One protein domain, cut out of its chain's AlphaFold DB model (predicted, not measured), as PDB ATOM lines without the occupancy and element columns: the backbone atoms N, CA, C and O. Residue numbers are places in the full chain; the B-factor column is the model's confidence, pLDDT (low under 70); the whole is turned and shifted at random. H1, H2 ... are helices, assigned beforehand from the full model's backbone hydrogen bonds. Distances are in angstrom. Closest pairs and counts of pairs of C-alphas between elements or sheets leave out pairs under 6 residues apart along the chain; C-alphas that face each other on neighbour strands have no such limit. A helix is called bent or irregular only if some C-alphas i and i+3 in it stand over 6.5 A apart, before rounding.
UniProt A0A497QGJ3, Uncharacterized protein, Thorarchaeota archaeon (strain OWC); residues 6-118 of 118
ATOM      1  N   ASP A   6     174.720 168.939 157.195       78.81
ATOM      2  CA  ASP A   6     174.194 167.575 157.107       78.81
ATOM      3  C   ASP A   6     172.729 167.508 157.559       78.81
ATOM      4  O   ASP A   6     171.870 166.905 156.910       78.81
ATOM      5  N   VAL A   7     172.395 168.225 158.636       84.44
ATOM      6  CA  VAL A   7     171.021 168.318 159.150       84.44
ATOM      7  C   VAL A   7     170.120 169.075 158.174       84.44
ATOM      8  O   VAL A   7     168.955 168.709 157.991       84.44
ATOM      9  N   ALA A   8     170.626 170.139 157.550       82.88
ATOM     10  CA  ALA A   8     169.877 170.901 156.559       82.88
ATOM     11  C   ALA A   8     169.586 170.059 155.306       82.88
ATOM     12  O   ALA A   8     168.436 170.016 154.862       82.88
ATOM     13  N   PHE A   9     170.585 169.342 154.784       81.81
ATOM     14  CA  PHE A   9     170.422 168.456 153.632       81.81
ATOM     15  C   PHE A   9     169.488 167.289 153.935       81.81
ATOM     16  O   PHE A   9     168.544 167.081 153.180       81.81
ATOM     17  N   SER A  10     169.653 166.604 155.068       84.19
ATOM     18  CA  SER A  10     168.749 165.518 155.476       84.19
ATOM     19  C   SER A  10     167.286 165.981 155.536       84.19
ATOM     20  O   SER A  10     166.377 165.306 155.046       84.19
ATOM     21  N   LYS A  11     167.038 167.193 156.053       86.50
ATOM     22  CA  LYS A  11     165.695 167.787 156.041       86.50
ATOM     23  C   LYS A  11     165.205 168.066 154.624       86.50
ATOM     24  O   LYS A  11     164.062 167.736 154.327       86.50
ATOM     25  N   LEU A  12     166.034 168.650 153.760       85.31
ATOM     26  CA  LEU A  12     165.674 168.931 152.365       85.31
ATOM     27  C   LEU A  12     165.381 167.654 151.565       85.31
ATOM     28  O   LEU A  12     164.468 167.652 150.746       85.31
ATOM     29  N   MET A  13     166.092 166.564 151.840       86.62
ATOM     30  CA  MET A  13     165.899 165.262 151.195       86.62
ATOM     31  C   MET A  13     164.597 164.567 151.613       86.62
ATOM     32  O   MET A  13     164.124 163.662 150.924       86.62
ATOM     33  N   ASN A  14     163.960 165.009 152.701       88.06
ATOM     34  CA  ASN A  14     162.688 164.454 153.140       88.06
ATOM     35  C   ASN A  14     161.605 164.635 152.054       88.06
ATOM     36  O   ASN A  14     161.318 165.771 151.667       88.06
ATOM     37  N   PRO A  15     160.896 163.573 151.621       83.88
ATOM     38  CA  PRO A  15     159.857 163.680 150.593       83.88
ATOM     39  C   PRO A  15     158.748 164.697 150.910       83.88
ATOM     40  O   PRO A  15     158.154 165.273 149.995       83.88
ATOM     41  N   ARG A  16     158.483 164.962 152.199       88.25
ATOM     42  CA  ARG A  16     157.503 165.965 152.656       88.25
ATOM     43  C   ARG A  16     157.963 167.405 152.414       88.25
ATOM     44  O   ARG A  16     157.129 168.306 152.385       88.25
ATOM     45  N   MET A  17     159.257 167.631 152.191       89.69
ATOM     46  CA  MET A  17     159.825 168.948 151.897       89.69
ATOM     47  C   MET A  17     159.720 169.350 150.426       89.69
ATOM     48  O   MET A  17     160.152 170.446 150.077       89.69
ATOM     49  N   ARG A  18     159.073 168.543 149.573       84.19
ATOM     50  CA  ARG A  18     158.870 168.861 148.149       84.19
ATOM     51  C   ARG A  18     158.314 170.271 147.935       84.19
ATOM     52  O   ARG A  18     158.881 171.033 147.161       84.19
ATOM     53  N   MET A  19     157.265 170.646 148.671       87.31
ATOM     54  CA  MET A  19     156.700 171.997 148.584       87.31
ATOM     55  C   MET A  19     157.657 173.075 149.099       87.31
ATOM     56  O   MET A  19     157.721 174.153 148.518       87.31
ATOM     57  N   GLY A  20     158.429 172.785 150.149       88.75
ATOM     58  CA  GLY A  20     159.453 173.701 150.657       88.75
ATOM     59  C   GLY A  20     160.548 173.983 149.625       88.75
ATOM     60  O   GLY A  20     160.940 175.132 149.448       88.75
ATOM     61  N   ILE A  21     160.976 172.960 148.881       87.12
ATOM     62  CA  ILE A  21     161.934 173.107 147.777       87.12
ATOM     63  C   ILE A  21     161.329 173.939 146.650       87.12
ATOM     64  O   ILE A  21     161.986 174.846 146.148       87.12
ATOM     65  N   THR A  22     160.071 173.689 146.277       87.56
ATOM     66  CA  THR A  22     159.382 174.492 145.256       87.56
ATOM     67  C   THR A  22     159.295 175.964 145.659       87.56
ATOM     68  O   THR A  22     159.566 176.841 144.840       87.56
ATOM     69  N   VAL A  23     158.979 176.255 146.925       90.69
ATOM     70  CA  VAL A  23     158.980 177.628 147.454       90.69
ATOM     71  C   VAL A  23     160.380 178.236 147.377       90.69
ATOM     72  O   VAL A  23     160.530 179.351 146.882       90.69
ATOM     73  N   LEU A  24     161.413 177.504 147.799       89.38
ATOM     74  CA  LEU A  24     162.797 177.969 147.725       89.38
ATOM     75  C   LEU A  24     163.208 178.295 146.281       89.38
ATOM     76  O   LEU A  24     163.758 179.363 146.031       89.38
ATOM     77  N   GLN A  25     162.892 177.421 145.326       89.00
ATOM     78  CA  GLN A  25     163.160 177.638 143.902       89.00
ATOM     79  C   GLN A  25     162.427 178.875 143.364       89.00
ATOM     80  O   GLN A  25     163.020 179.673 142.635       89.00
ATOM     81  N   ALA A  26     161.166 179.082 143.753       89.62
ATOM     82  CA  ALA A  26     160.388 180.253 143.349       89.62
ATOM     83  C   ALA A  26     160.982 181.564 143.894       89.62
ATOM     84  O   ALA A  26     161.068 182.555 143.164       89.62
ATOM     85  N   LEU A  27     161.433 181.565 145.151       91.06
ATOM     86  CA  LEU A  27     162.095 182.717 145.768       91.06
ATOM     87  C   LEU A  27     163.455 182.993 145.119       91.06
ATOM     88  O   LEU A  27     163.777 184.141 144.812       91.06
ATOM     89  N   LEU A  28     164.230 181.940 144.846       91.81
ATOM     90  CA  LEU A  28     165.512 182.052 144.160       91.81
ATOM     91  C   LEU A  28     165.348 182.601 142.744       91.81
ATOM     92  O   LEU A  28     166.180 183.395 142.326       91.81
ATOM     93  N   ALA A  29     164.285 182.263 142.012       88.00
ATOM     94  CA  ALA A  29     164.098 182.678 140.616       88.00
ATOM     95  C   ALA A  29     164.197 184.202 140.372       88.00
ATOM     96  O   ALA A  29     164.516 184.626 139.257       88.00
ATOM     97  N   GLN A  30     163.962 185.021 141.401       88.19
ATOM     98  CA  GLN A  30     164.094 186.480 141.340       88.19
ATOM     99  C   GLN A  30     165.549 186.969 141.436       88.19
ATOM    100  O   GLN A  30     165.858 188.079 141.000       88.19
ATOM    101  N   LEU A  31     166.456 186.149 141.970       94.75
ATOM    102  CA  LEU A  31     167.851 186.498 142.195       94.75
ATOM    103  C   LEU A  31     168.644 186.483 140.882       94.75
ATOM    104  O   LEU A  31     168.885 185.435 140.270       94.75
ATOM    105  N   LYS A  32     169.094 187.671 140.483       94.56
ATOM    106  CA  LYS A  32     169.947 187.905 139.317       94.56
ATOM    107  C   LYS A  32     171.197 188.671 139.735       94.56
ATOM    108  O   LYS A  32     171.176 189.415 140.712       94.56
ATOM    109  N   GLY A  33     172.268 188.482 138.979       94.44
ATOM    110  CA  GLY A  33     173.488 189.259 139.122       94.44
ATOM    111  C   GLY A  33     173.396 190.652 138.517       94.44
ATOM    112  O   GLY A  33     172.401 190.980 137.861       94.44
ATOM    113  N   PRO A  34     174.443 191.467 138.721       94.75
ATOM    114  CA  PRO A  34     174.540 192.769 138.087       94.75
ATOM    115  C   PRO A  34     174.559 192.619 136.562       94.75
ATOM    116  O   PRO A  34     175.053 191.628 136.017       94.75
ATOM    117  N   ILE A  35     174.007 193.616 135.875       95.00
ATOM    118  CA  ILE A  35     174.066 193.684 134.416       95.00
ATOM    119  C   ILE A  35     175.482 194.098 134.025       95.00
ATOM    120  O   ILE A  35     175.948 195.162 134.422       95.00
ATOM    121  N   MET A  36     176.137 193.275 133.212       94.56
ATOM    122  CA  MET A  36     177.441 193.568 132.627       94.56
ATOM    123  C   MET A  36     177.311 193.821 131.130       94.56
ATOM    124  O   MET A  36     176.678 193.060 130.390       94.56
ATOM    125  N   ARG A  37     177.936 194.891 130.649       91.31
ATOM    126  CA  ARG A  37     178.005 195.227 129.229       91.31
ATOM    127  C   ARG A  37     178.959 194.267 128.512       91.31
ATOM    128  O   ARG A  37     179.941 193.809 129.092       91.31
ATOM    129  N   PRO A  38     178.761 194.017 127.203       88.62
ATOM    130  CA  PRO A  38     179.632 193.115 126.446       88.62
ATOM    131  C   PRO A  38     181.114 193.509 126.471       88.62
ATOM    132  O   PRO A  38     181.979 192.640 126.424       88.62
ATOM    133  N   ARG A  39     181.407 194.816 126.528       89.31
ATOM    134  CA  ARG A  39     182.779 195.327 126.624       89.31
ATOM    135  C   ARG A  39     183.422 194.965 127.963       89.31
ATOM    136  O   ARG A  39     184.526 194.456 127.955       89.31
ATOM    137  N   GLU A  40     182.693 195.134 129.062       92.00
ATOM    138  CA  GLU A  40     183.172 194.807 130.411       92.00
ATOM    139  C   GLU A  40     183.476 193.311 130.544       92.00
ATOM    140  O   GLU A  40     184.492 192.937 131.112       92.00
ATOM    141  N   ILE A  41     182.645 192.446 129.948       91.38
ATOM    142  CA  ILE A  41     182.921 191.001 129.902       91.38
ATOM    143  C   ILE A  41     184.174 190.703 129.078       91.38
ATOM    144  O   ILE A  41     184.954 189.832 129.446       91.38
ATOM    145  N   ARG A  42     184.368 191.393 127.950       91.06
ATOM    146  CA  ARG A  42     185.543 191.190 127.096       91.06
ATOM    147  C   ARG A  42     186.833 191.577 127.808       91.06
ATOM    148  O   ARG A  42     187.787 190.815 127.728       91.06
ATOM    149  N   ASP A  43     186.825 192.727 128.472       92.50
ATOM    150  CA  ASP A  43     187.971 193.240 129.219       92.50
ATOM    151  C   ASP A  43     188.273 192.298 130.406       92.50
ATOM    152  O   ASP A  43     189.397 191.831 130.545       92.50
ATOM    153  N   LEU A  44     187.245 191.850 131.142       92.44
ATOM    154  CA  LEU A  44     187.400 190.855 132.214       92.44
ATOM    155  C   LEU A  44     187.971 189.511 131.720       92.44
ATOM    156  O   LEU A  44     188.768 188.880 132.406       92.44
ATOM    157  N   MET A  45     187.550 189.036 130.546       90.69
ATOM    158  CA  MET A  45     188.057 187.780 129.976       90.69
ATOM    159  C   MET A  45     189.530 187.897 129.565       90.69
ATOM    160  O   MET A  45     190.280 186.940 129.730       90.69
ATOM    161  N   GLU A  46     189.943 189.057 129.054       93.00
ATOM    162  CA  GLU A  46     191.345 189.358 128.744       93.00
ATOM    163  C   GLU A  46     192.193 189.371 130.020       93.00
ATOM    164  O   GLU A  46     193.249 188.745 130.041       93.00
ATOM    165  N   ASP A  47     191.690 189.966 131.105       93.75
ATOM    166  CA  ASP A  47     192.374 189.981 132.404       93.75
ATOM    167  C   ASP A  47     192.536 188.572 133.007       93.75
ATOM    168  O   ASP A  47     193.573 188.256 133.588       93.75
ATOM    169  N   ILE A  48     191.522 187.707 132.872       93.06
ATOM    170  CA  ILE A  48     191.540 186.344 133.433       93.06
ATOM    171  C   ILE A  48     192.420 185.396 132.612       93.06
ATOM    172  O   ILE A  48     193.145 184.578 133.180       93.06
ATOM    173  N   TYR A  49     192.320 185.453 131.283       90.75
ATOM    174  CA  TYR A  49     192.910 184.446 130.394       90.75
ATOM    175  C   TYR A  49     194.137 184.945 129.623       90.75
ATOM    176  O   TYR A  49     194.779 184.156 128.936       90.75
ATOM    177  N   GLY A  50     194.471 186.235 129.714       91.06
ATOM    178  CA  GLY A  50     195.592 186.849 129.000       91.06
ATOM    179  C   GLY A  50     195.376 187.000 127.489       91.06
ATOM    180  O   GLY A  50     196.310 187.367 126.779       91.06
ATOM    181  N   GLU A  51     194.170 186.726 126.979       87.00
ATOM    182  CA  GLU A  51     193.844 186.819 125.554       87.00
ATOM    183  C   GLU A  51     192.527 187.565 125.315       87.00
ATOM    184  O   GLU A  51     191.479 187.279 125.905       87.00
ATOM    185  N   LYS A  52     192.562 188.503 124.363       85.69
ATOM    186  CA  LYS A  52     191.389 189.277 123.974       85.69
ATOM    187  C   LYS A  52     190.435 188.449 123.117       85.69
ATOM    188  O   LYS A  52     190.562 188.372 121.895       85.69
ATOM    189  N   MET A  53     189.376 187.949 123.740       87.69
ATOM    190  CA  MET A  53     188.309 187.227 123.044       87.69
ATOM    191  C   MET A  53     187.636 188.083 121.959       87.69
ATOM    192  O   MET A  53     187.457 189.301 122.100       87.69
ATOM    193  N   SER A  54     187.206 187.450 120.864       89.50
ATOM    194  CA  SER A  54     186.441 188.144 119.821       89.50
ATOM    195  C   SER A  54     185.035 188.519 120.318       89.50
ATOM    196  O   SER A  54     184.402 187.790 121.090       89.50
ATOM    197  N   LYS A  55     184.491 189.641 119.825       87.56
ATOM    198  CA  LYS A  55     183.109 190.064 120.132       87.56
ATOM    199  C   LYS A  55     182.085 188.989 119.740       87.56
ATOM    200  O   LYS A  55     181.088 188.797 120.439       87.56
ATOM    201  N   GLN A  56     182.325 188.303 118.624       90.81
ATOM    202  CA  GLN A  56     181.446 187.254 118.116       90.81
ATOM    203  C   GLN A  56     181.459 186.023 119.030       90.81
ATOM    204  O   GLN A  56     180.390 185.507 119.348       90.81
ATOM    205  N   SER A  57     182.630 185.612 119.528       90.31
ATOM    206  CA  SER A  57     182.766 184.504 120.484       90.31
ATOM    207  C   SER A  57     181.965 184.764 121.762       90.31
ATOM    208  O   SER A  57     181.163 183.920 122.162       90.31
ATOM    209  N   ILE A  58     182.095 185.963 122.343       89.50
ATOM    210  CA  ILE A  58     181.349 186.364 123.551       89.50
ATOM    211  C   ILE A  58     179.841 186.378 123.284       89.50
ATOM    212  O   ILE A  58     179.063 185.844 124.070       89.50
ATOM    213  N   THR A  59     179.415 186.944 122.151       90.25
ATOM    214  CA  THR A  59     177.990 187.023 121.790       90.25
ATOM    215  C   THR A  59     177.377 185.632 121.609       90.25
ATOM    216  O   THR A  59     176.275 185.378 122.096       90.25
ATOM    217  N   ASN A  60     178.092 184.717 120.949       93.56
ATOM    218  CA  ASN A  60     177.644 183.342 120.734       93.56
ATOM    219  C   ASN A  60     177.553 182.559 122.046       93.56
ATOM    220  O   ASN A  60     176.555 181.877 122.280       93.56
ATOM    221  N   ALA A  61     178.560 182.678 122.916       92.50
ATOM    222  CA  ALA A  61     178.534 182.061 124.238       92.50
ATOM    223  C   ALA A  61     177.358 182.593 125.069       92.50
ATOM    224  O   ALA A  61     176.573 181.811 125.604       92.50
ATOM    225  N   ALA A  62     177.169 183.914 125.096       92.50
ATOM    226  CA  ALA A  62     176.072 184.536 125.823       92.50
ATOM    227  C   ALA A  62     174.696 184.101 125.296       92.50
ATOM    228  O   ALA A  62     173.784 183.870 126.085       92.50
ATOM    229  N   ARG A  63     174.548 183.931 123.975       92.94
ATOM    230  CA  ARG A  63     173.321 183.400 123.370       92.94
ATOM    231  C   ARG A  63     173.035 181.968 123.831       92.94
ATOM    232  O   ARG A  63     171.923 181.706 124.269       92.94
ATOM    233  N   ARG A  64     174.023 181.069 123.792       95.69
ATOM    234  CA  ARG A  64     173.860 179.680 124.270       95.69
ATOM    235  C   ARG A  64     173.478 179.638 125.750       95.69
ATOM    236  O   ARG A  64     172.571 178.918 126.145       95.69
ATOM    237  N   LEU A  65     174.123 180.463 126.573       95.31
ATOM    238  CA  LEU A  65     173.794 180.573 127.996       95.31
ATOM    239  C   LEU A  65     172.395 181.167 128.235       95.31
ATOM    240  O   LEU A  65     171.739 180.817 129.214       95.31
ATOM    241  N   GLN A  66     171.918 182.049 127.356       94.12
ATOM    242  CA  GLN A  66     170.546 182.554 127.391       94.12
ATOM    243  C   GLN A  66     169.530 181.470 127.000       94.12
ATOM    244  O   GLN A  66     168.497 181.362 127.657       94.12
ATOM    245  N   GLU A  67     169.820 180.664 125.974       94.75
ATOM    246  CA  GLU A  67     168.998 179.512 125.557       94.75
ATOM    247  C   GLU A  67     168.872 178.468 126.683       94.75
ATOM    248  O   GLU A  67     167.820 177.859 126.850       94.75
ATOM    249  N   LEU A  68     169.909 178.337 127.516       94.25
ATOM    250  CA  LEU A  68     169.908 177.514 128.730       94.25
ATOM    251  C   LEU A  68     169.294 178.206 129.958       94.25
ATOM    252  O   LEU A  68     169.376 177.666 131.055       94.25
ATOM    253  N   TYR A  69     168.723 179.406 129.823       92.50
ATOM    254  CA  TYR A  69     168.179 180.197 130.935       92.50
ATOM    255  C   TYR A  69     169.188 180.517 132.057       92.50
ATOM    256  O   TYR A  69     168.790 180.886 133.159       92.50
ATOM    257  N   LEU A  70     170.495 180.445 131.790       94.62
ATOM    258  CA  LEU A  70     171.553 180.808 132.743       94.62
ATOM    259  C   LEU A  70     171.861 182.309 132.713       94.62
ATOM    260  O   LEU A  70     172.252 182.892 133.726       94.62
ATOM    261  N   LEU A  71     171.634 182.951 131.567       95.31
ATOM    262  CA  LEU A  71     171.719 184.398 131.415       95.31
ATOM    263  C   LEU A  71     170.342 185.027 131.192       95.31
ATOM    264  O   LEU A  71     169.436 184.479 130.560       95.31
ATOM    265  N   HIS A  72     170.200 186.240 131.700       94.31
ATOM    266  CA  HIS A  72     169.170 187.189 131.337       94.31
ATOM    267  C   HIS A  72     169.805 188.288 130.487       94.31
ATOM    268  O   HIS A  72     170.852 188.827 130.844       94.31
ATOM    269  N   ARG A  73     169.156 188.626 129.372       91.00
ATOM    270  CA  ARG A  73     169.520 189.759 128.528       91.00
ATOM    271  C   ARG A  73     168.423 190.822 128.643       91.00
ATOM    272  O   ARG A  73     167.336 190.595 128.108       91.00
ATOM    273  N   PRO A  74     168.671 191.920 129.369       88.75
ATOM    274  CA  PRO A  74     167.755 193.052 129.444       88.75
ATOM    275  C   PRO A  74     167.524 193.704 128.071       88.75
ATOM    276  O   PRO A  74     168.352 193.571 127.164       88.75
ATOM    277  N   ILE A  75     166.400 194.410 127.915       85.38
ATOM    278  CA  ILE A  75     166.031 195.096 126.659       85.38
ATOM    279  C   ILE A  75     167.015 196.235 126.351       85.38
ATOM    280  O   ILE A  75     167.396 196.435 125.201       85.38
ATOM    281  N   ASP A  76     167.471 196.930 127.387       85.25
ATOM    282  CA  ASP A  76     168.479 197.996 127.371       85.25
ATOM    283  C   ASP A  76     169.916 197.487 127.141       85.25
ATOM    284  O   ASP A  76     170.841 198.277 126.939       85.25
ATOM    285  N   GLY A  77     170.104 196.166 127.068       87.06
ATOM    286  CA  GLY A  77     171.359 195.519 126.704       87.06
ATOM    287  C   GLY A  77     172.160 194.972 127.888       87.06
ATOM    288  O   GLY A  77     171.768 195.054 129.046       87.06
ATOM    289  N   GLY A  78     173.304 194.353 127.575       92.12
ATOM    290  CA  GLY A  78     174.140 193.658 128.560       92.12
ATOM    291  C   GLY A  78     173.662 192.245 128.899       92.12
ATOM    292  O   GLY A  78     172.792 191.681 128.234       92.12
ATOM    293  N   TYR A  79     174.284 191.658 129.917       94.31
ATOM    294  CA  TYR A  79     174.048 190.292 130.365       94.31
ATOM    295  C   TYR A  79     174.052 190.242 131.889       94.31
ATOM    296  O   TYR A  79     174.939 190.805 132.522       94.31
ATOM    297  N   ALA A  80     173.091 189.540 132.474       95.56
ATOM    298  CA  ALA A  80     173.031 189.277 133.905       95.56
ATOM    299  C   ALA A  80     172.897 187.773 134.143       95.56
ATOM    300  O   ALA A  80     172.070 187.112 133.514       95.56
ATOM    301  N   VAL A  81     173.679 187.220 135.065       96.00
ATOM    302  CA  VAL A  81     173.550 185.808 135.452       96.00
ATOM    303  C   VAL A  81     172.268 185.609 136.252       96.00
ATOM    304  O   VAL A  81     171.950 186.387 137.148       96.00
ATOM    305  N   ARG A  82     171.514 184.553 135.955       95.88
ATOM    306  CA  ARG A  82     170.347 184.138 136.743       95.88
ATOM    307  C   ARG A  82     170.813 183.265 137.909       95.88
ATOM    308  O   ARG A  82     170.644 182.049 137.879       95.88
ATOM    309  N   TYR A  83     171.426 183.885 138.922       95.31
ATOM    310  CA  TYR A  83     172.008 183.181 140.074       95.31
ATOM    311  C   TYR A  83     171.038 182.202 140.721       95.31
ATOM    312  O   TYR A  83     171.409 181.064 140.981       95.31
ATOM    313  N   GLY A  84     169.783 182.599 140.917       94.56
ATOM    314  CA  GLY A  84     168.805 181.710 141.527       94.56
ATOM    315  C   GLY A  84     168.501 180.452 140.724       94.56
ATOM    316  O   GLY A  84     168.319 179.383 141.305       94.56
ATOM    317  N   TYR A  85     168.492 180.554 139.393       93.12
ATOM    318  CA  TYR A  85     168.317 179.390 138.528       93.12
ATOM    319  C   TYR A  85     169.536 178.465 138.599       93.12
ATOM    320  O   TYR A  85     169.376 177.259 138.772       93.12
ATOM    321  N   LEU A  86     170.749 179.029 138.576       93.25
ATOM    322  CA  LEU A  86     171.985 178.260 138.743       93.25
ATOM    323  C   LEU A  86     172.028 177.535 140.099       93.25
ATOM    324  O   LEU A  86     172.299 176.340 140.144       93.25
ATOM    325  N   ILE A  87     171.698 178.231 141.191       93.62
ATOM    326  CA  ILE A  87     171.607 177.640 142.534       93.62
ATOM    327  C   ILE A  87     170.561 176.520 142.558       93.62
ATOM    328  O   ILE A  87     170.809 175.469 143.139       93.62
ATOM    329  N   SER A  88     169.415 176.707 141.899       90.62
ATOM    330  CA  SER A  88     168.358 175.689 141.834       90.62
ATOM    331  C   SER A  88     168.814 174.425 141.099       90.62
ATOM    332  O   SER A  88     168.516 173.322 141.556       90.62
ATOM    333  N   ILE A  89     169.560 174.574 139.997       90.56
ATOM    334  CA  ILE A  89     170.168 173.445 139.274       90.56
ATOM    335  C   ILE A  89     171.156 172.709 140.179       90.56
ATOM    336  O   ILE A  89     171.085 171.488 140.292       90.56
ATOM    337  N   LEU A  90     172.060 173.442 140.834       92.06
ATOM    338  CA  LEU A  90     173.075 172.852 141.707       92.06
ATOM    339  C   LEU A  90     172.444 172.128 142.901       92.06
ATOM    340  O   LEU A  90     172.852 171.015 143.220       92.06
ATOM    341  N   LEU A  91     171.417 172.714 143.520       88.69
ATOM    342  CA  LEU A  91     170.666 172.072 144.597       88.69
ATOM    343  C   LEU A  91     170.019 170.767 144.121       88.69
ATOM    344  O   LEU A  91     170.174 169.744 144.779       88.69
ATOM    345  N   GLY A  92     169.348 170.786 142.964       88.12
ATOM    346  CA  GLY A  92     168.762 169.581 142.375       88.12
ATOM    347  C   GLY A  92     169.808 168.496 142.108       88.12
ATOM    348  O   GLY A  92     169.627 167.356 142.524       88.12
ATOM    349  N   ALA A  93     170.943 168.866 141.508       92.06
ATOM    350  CA  ALA A  93     172.036 167.936 141.231       92.06
ATOM    351  C   ALA A  93     172.617 167.309 142.510       92.06
ATOM    352  O   ALA A  93     172.865 166.106 142.542       92.06
ATOM    353  N   MET A  94     172.800 168.092 143.579       90.19
ATOM    354  CA  MET A  94     173.269 167.569 144.868       90.19
ATOM    355  C   MET A  94     172.261 166.608 145.503       90.19
ATOM    356  O   MET A  94     172.656 165.563 146.018       90.19
ATOM    357  N   MET A  95     170.966 166.924 145.442       87.81
ATOM    358  CA  MET A  95     169.918 166.032 145.946       87.81
ATOM    359  C   MET A  95     169.874 164.712 145.165       87.81
ATOM    360  O   MET A  95     169.738 163.644 145.756       87.81
ATOM    361  N   ASP A  96     170.026 164.764 143.842       90.88
ATOM    362  CA  ASP A  96     170.086 163.569 142.995       90.88
ATOM    363  C   ASP A  96     171.313 162.707 143.299       90.88
ATOM    364  O   ASP A  96     171.197 161.486 143.391       90.88
ATOM    365  N   LEU A  97     172.483 163.327 143.478       93.00
ATOM    366  CA  LEU A  97     173.707 162.619 143.859       93.00
ATOM    367  C   LEU A  97     173.577 161.961 145.232       93.00
ATOM    368  O   LEU A  97     173.986 160.818 145.388       93.00
ATOM    369  N   THR A  98     172.966 162.652 146.195       88.38
ATOM    370  CA  THR A  98     172.744 162.112 147.543       88.38
ATOM    371  C   THR A  98     171.863 160.864 147.489       88.38
ATOM    372  O   THR A  98     172.240 159.841 148.047       88.38
ATOM    373  N   ARG A  99     170.757 160.892 146.726       88.69
ATOM    374  CA  ARG A  99     169.896 159.707 146.540       88.69
ATOM    375  C   ARG A  99     170.643 158.532 145.919       88.69
ATOM    376  O   ARG A  99     170.503 157.408 146.375       88.69
ATOM    377  N   LYS A 100     171.465 158.794 144.900       93.94
ATOM    378  CA  LYS A 100     172.272 157.747 144.258       93.94
ATOM    379  C   LYS A 100     173.290 157.128 145.210       93.94
ATOM    380  O   LYS A 100     173.576 155.945 145.092       93.94
ATOM    381  N   ILE A 101     173.867 157.918 146.116       93.31
ATOM    382  CA  ILE A 101     174.783 157.401 147.136       93.31
ATOM    383  C   ILE A 101     174.023 156.484 148.099       93.31
ATOM    384  O   ILE A 101     174.473 155.364 148.305       93.31
ATOM    385  N   GLU A 102     172.859 156.909 148.601       90.44
ATOM    386  CA  GLU A 102     172.007 156.087 149.476       90.44
ATOM    387  C   GLU A 102     171.624 154.753 148.801       90.44
ATOM    388  O   GLU A 102     171.776 153.687 149.392       90.44
ATOM    389  N   GLU A 103     171.216 154.793 147.526       95.06
ATOM    390  CA  GLU A 103     170.904 153.595 146.730       95.06
ATOM    391  C   GLU A 103     172.112 152.643 146.619       95.06
ATOM    392  O   GLU A 103     171.982 151.435 146.824       95.06
ATOM    393  N   LEU A 104     173.305 153.177 146.339       97.00
ATOM    394  CA  LEU A 104     174.535 152.385 146.248       97.00
ATOM    395  C   LEU A 104     174.959 151.798 147.602       97.00
ATOM    396  O   LEU A 104     175.479 150.681 147.657       97.00
ATOM    397  N   GLU A 105     174.762 152.530 148.698       95.50
ATOM    398  CA  GLU A 105     175.049 152.049 150.052       95.50
ATOM    399  C   GLU A 105     174.146 150.864 150.426       95.50
ATOM    400  O   GLU A 105     174.643 149.850 150.935       95.50
ATOM    401  N   ASP A 106     172.854 150.940 150.094       95.62
ATOM    402  CA  ASP A 106     171.883 149.858 150.295       95.62
ATOM    403  C   ASP A 106     172.217 148.610 149.453       95.62
ATOM    404  O   ASP A 106     172.136 147.471 149.940       95.62
ATOM    405  N   GLU A 107     172.639 148.801 148.199       96.50
ATOM    406  CA  GLU A 107     173.103 147.716 147.325       96.50
ATOM    407  C   GLU A 107     174.346 147.019 147.900       96.50
ATOM    408  O   GLU A 107     174.393 145.786 147.991       96.50
ATOM    409  N   ILE A 108     175.339 147.791 148.353       96.88
ATOM    410  CA  ILE A 108     176.561 147.258 148.970       96.88
ATOM    411  C   ILE A 108     176.232 146.453 150.231       96.88
ATOM    412  O   ILE A 108     176.793 145.373 150.438       96.88
ATOM    413  N   GLU A 109     175.342 146.951 151.088       96.12
ATOM    414  CA  GLU A 109     174.954 146.250 152.313       96.12
ATOM    415  C   GLU A 109     174.222 144.936 152.006       96.12
ATOM    416  O   GLU A 109     174.464 143.909 152.650       96.12
ATOM    417  N   SER A 110     173.386 144.928 150.967       95.19
ATOM    418  CA  SER A 110     172.702 143.726 150.488       95.19
ATOM    419  C   SER A 110     173.691 142.667 149.981       95.19
ATOM    420  O   SER A 110     173.589 141.494 150.351       95.19
ATOM    421  N   LEU A 111     174.707 143.080 149.216       95.88
ATOM    422  CA  LEU A 111     175.777 142.192 148.749       95.88
ATOM    423  C   LEU A 111     176.611 141.632 149.909       95.88
ATOM    424  O   LEU A 111     176.886 140.433 149.951       95.88
ATOM    425  N   LYS A 112     176.973 142.468 150.891       94.56
ATOM    426  CA  LYS A 112     177.702 142.026 152.093       94.56
ATOM    427  C   LYS A 112     176.929 140.964 152.871       94.56
ATOM    428  O   LYS A 112     177.534 140.002 153.345       94.56
ATOM    429  N   LYS A 113     175.607 141.119 153.004       94.19
ATOM    430  CA  LYS A 113     174.741 140.126 153.657       94.19
ATOM    431  C   LYS A 113     174.718 138.807 152.888       94.19
ATOM    432  O   LYS A 113     174.892 137.767 153.512       94.19
ATOM    433  N   ALA A 114     174.587 138.857 151.561       92.62
ATOM    434  CA  ALA A 114     174.584 137.664 150.713       92.62
ATOM    435  C   ALA A 114     175.898 136.864 150.808       92.62
ATOM    436  O   ALA A 114     175.864 135.641 150.921       92.62
ATOM    437  N   VAL A 115     177.048 137.549 150.835       92.56
ATOM    438  CA  VAL A 115     178.367 136.910 150.995       92.56
ATOM    439  C   VAL A 115     178.529 136.263 152.374       92.56
ATOM    440  O   VAL A 115     179.102 135.189 152.472       92.56
ATOM    441  N   ARG A 116     178.017 136.883 153.447       86.81
ATOM    442  CA  ARG A 116     178.098 136.330 154.816       86.81
ATOM    443  C   ARG A 116     177.173 135.136 155.063       86.81
ATOM    444  O   ARG A 116     177.346 134.445 156.060       86.81
ATOM    445  N   SER A 117     176.158 134.951 154.220       75.00
ATOM    446  CA  SER A 117     175.225 133.820 154.291       75.00
ATOM    447  C   SER A 117     175.678 132.580 153.505       75.00
ATOM    448  O   SER A 117     174.939 131.598 153.476       75.00
ATOM    449  N   GLN A 118     176.853 132.633 152.868       57.66
ATOM    450  CA  GLN A 118     177.544 131.501 152.236       57.66
ATOM    451  C   GLN A 118     178.669 130.996 153.140       57.66
ATOM    452  O   GLN A 118     178.911 129.770 153.115       57.66
TER     453      GLN A 118
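Overview. This is residues 6 to 118 of the 118 residues of an uncharacterized protein of Thorarchaeota archaeon (strain OWC) (UniProt A0A497QGJ3). The long helix H5 makes an arm with a small head of H3, H4 and residues 68 to 82 at its first end. H2 meets that end of H5 as a narrow V, H1 stands about perpendicular to both, at 84 degrees, with its last residues near the two helices, and residues 100 to 118 stick out. The printed part, 113 residues with five named helices, H1 to H5, is all helix and extended: radius of gyration of the C-alphas 21.3 A, spans 68 by 34 by 23 A.

Arrangement. Look at Leu 28 of H2, residues 15 to 28, and Gly 84 of H5, residues 83 to 116: these closest C-alphas, 4.2 A apart, show where the two helices touch, with residues 25 to 28 and 83 to 88 alone, at a shallow tilt of 24 degrees, opposite ways. H1, residues 6 to 13, is close but not clearly touching H5, the closest C-alphas, Met 13 and Met 95, being 6.7 A apart. H3, residues 38 to 49, touches H4, residues 55 to 67, about perpendicular at 78 degrees, with residues 38 to 42 and 55 to 59 alone; their closest C-alphas, Arg 42 and Ile 58, are 7.3 A apart. Every O i to N i+4 pair is within hydrogen-bond range except in H2, 8 of 10.

Along the chain. Find C-alpha 83 at (172.008, 183.181, 140.074); H5 runs 49.5 A to C-alpha 116 at (178.098, 136.330, 154.816). H2 spans 20.3 A and is irregular, C-alphas 16 and 19 being 7.3 A apart.

Size, cuts and confidence. The farthest C-alphas, Asp 76 and Gln 118, are 71.6 A apart. The printed part has no cut; the H4 to H5 link is long, and residue 118 is under 70 in pLDDT.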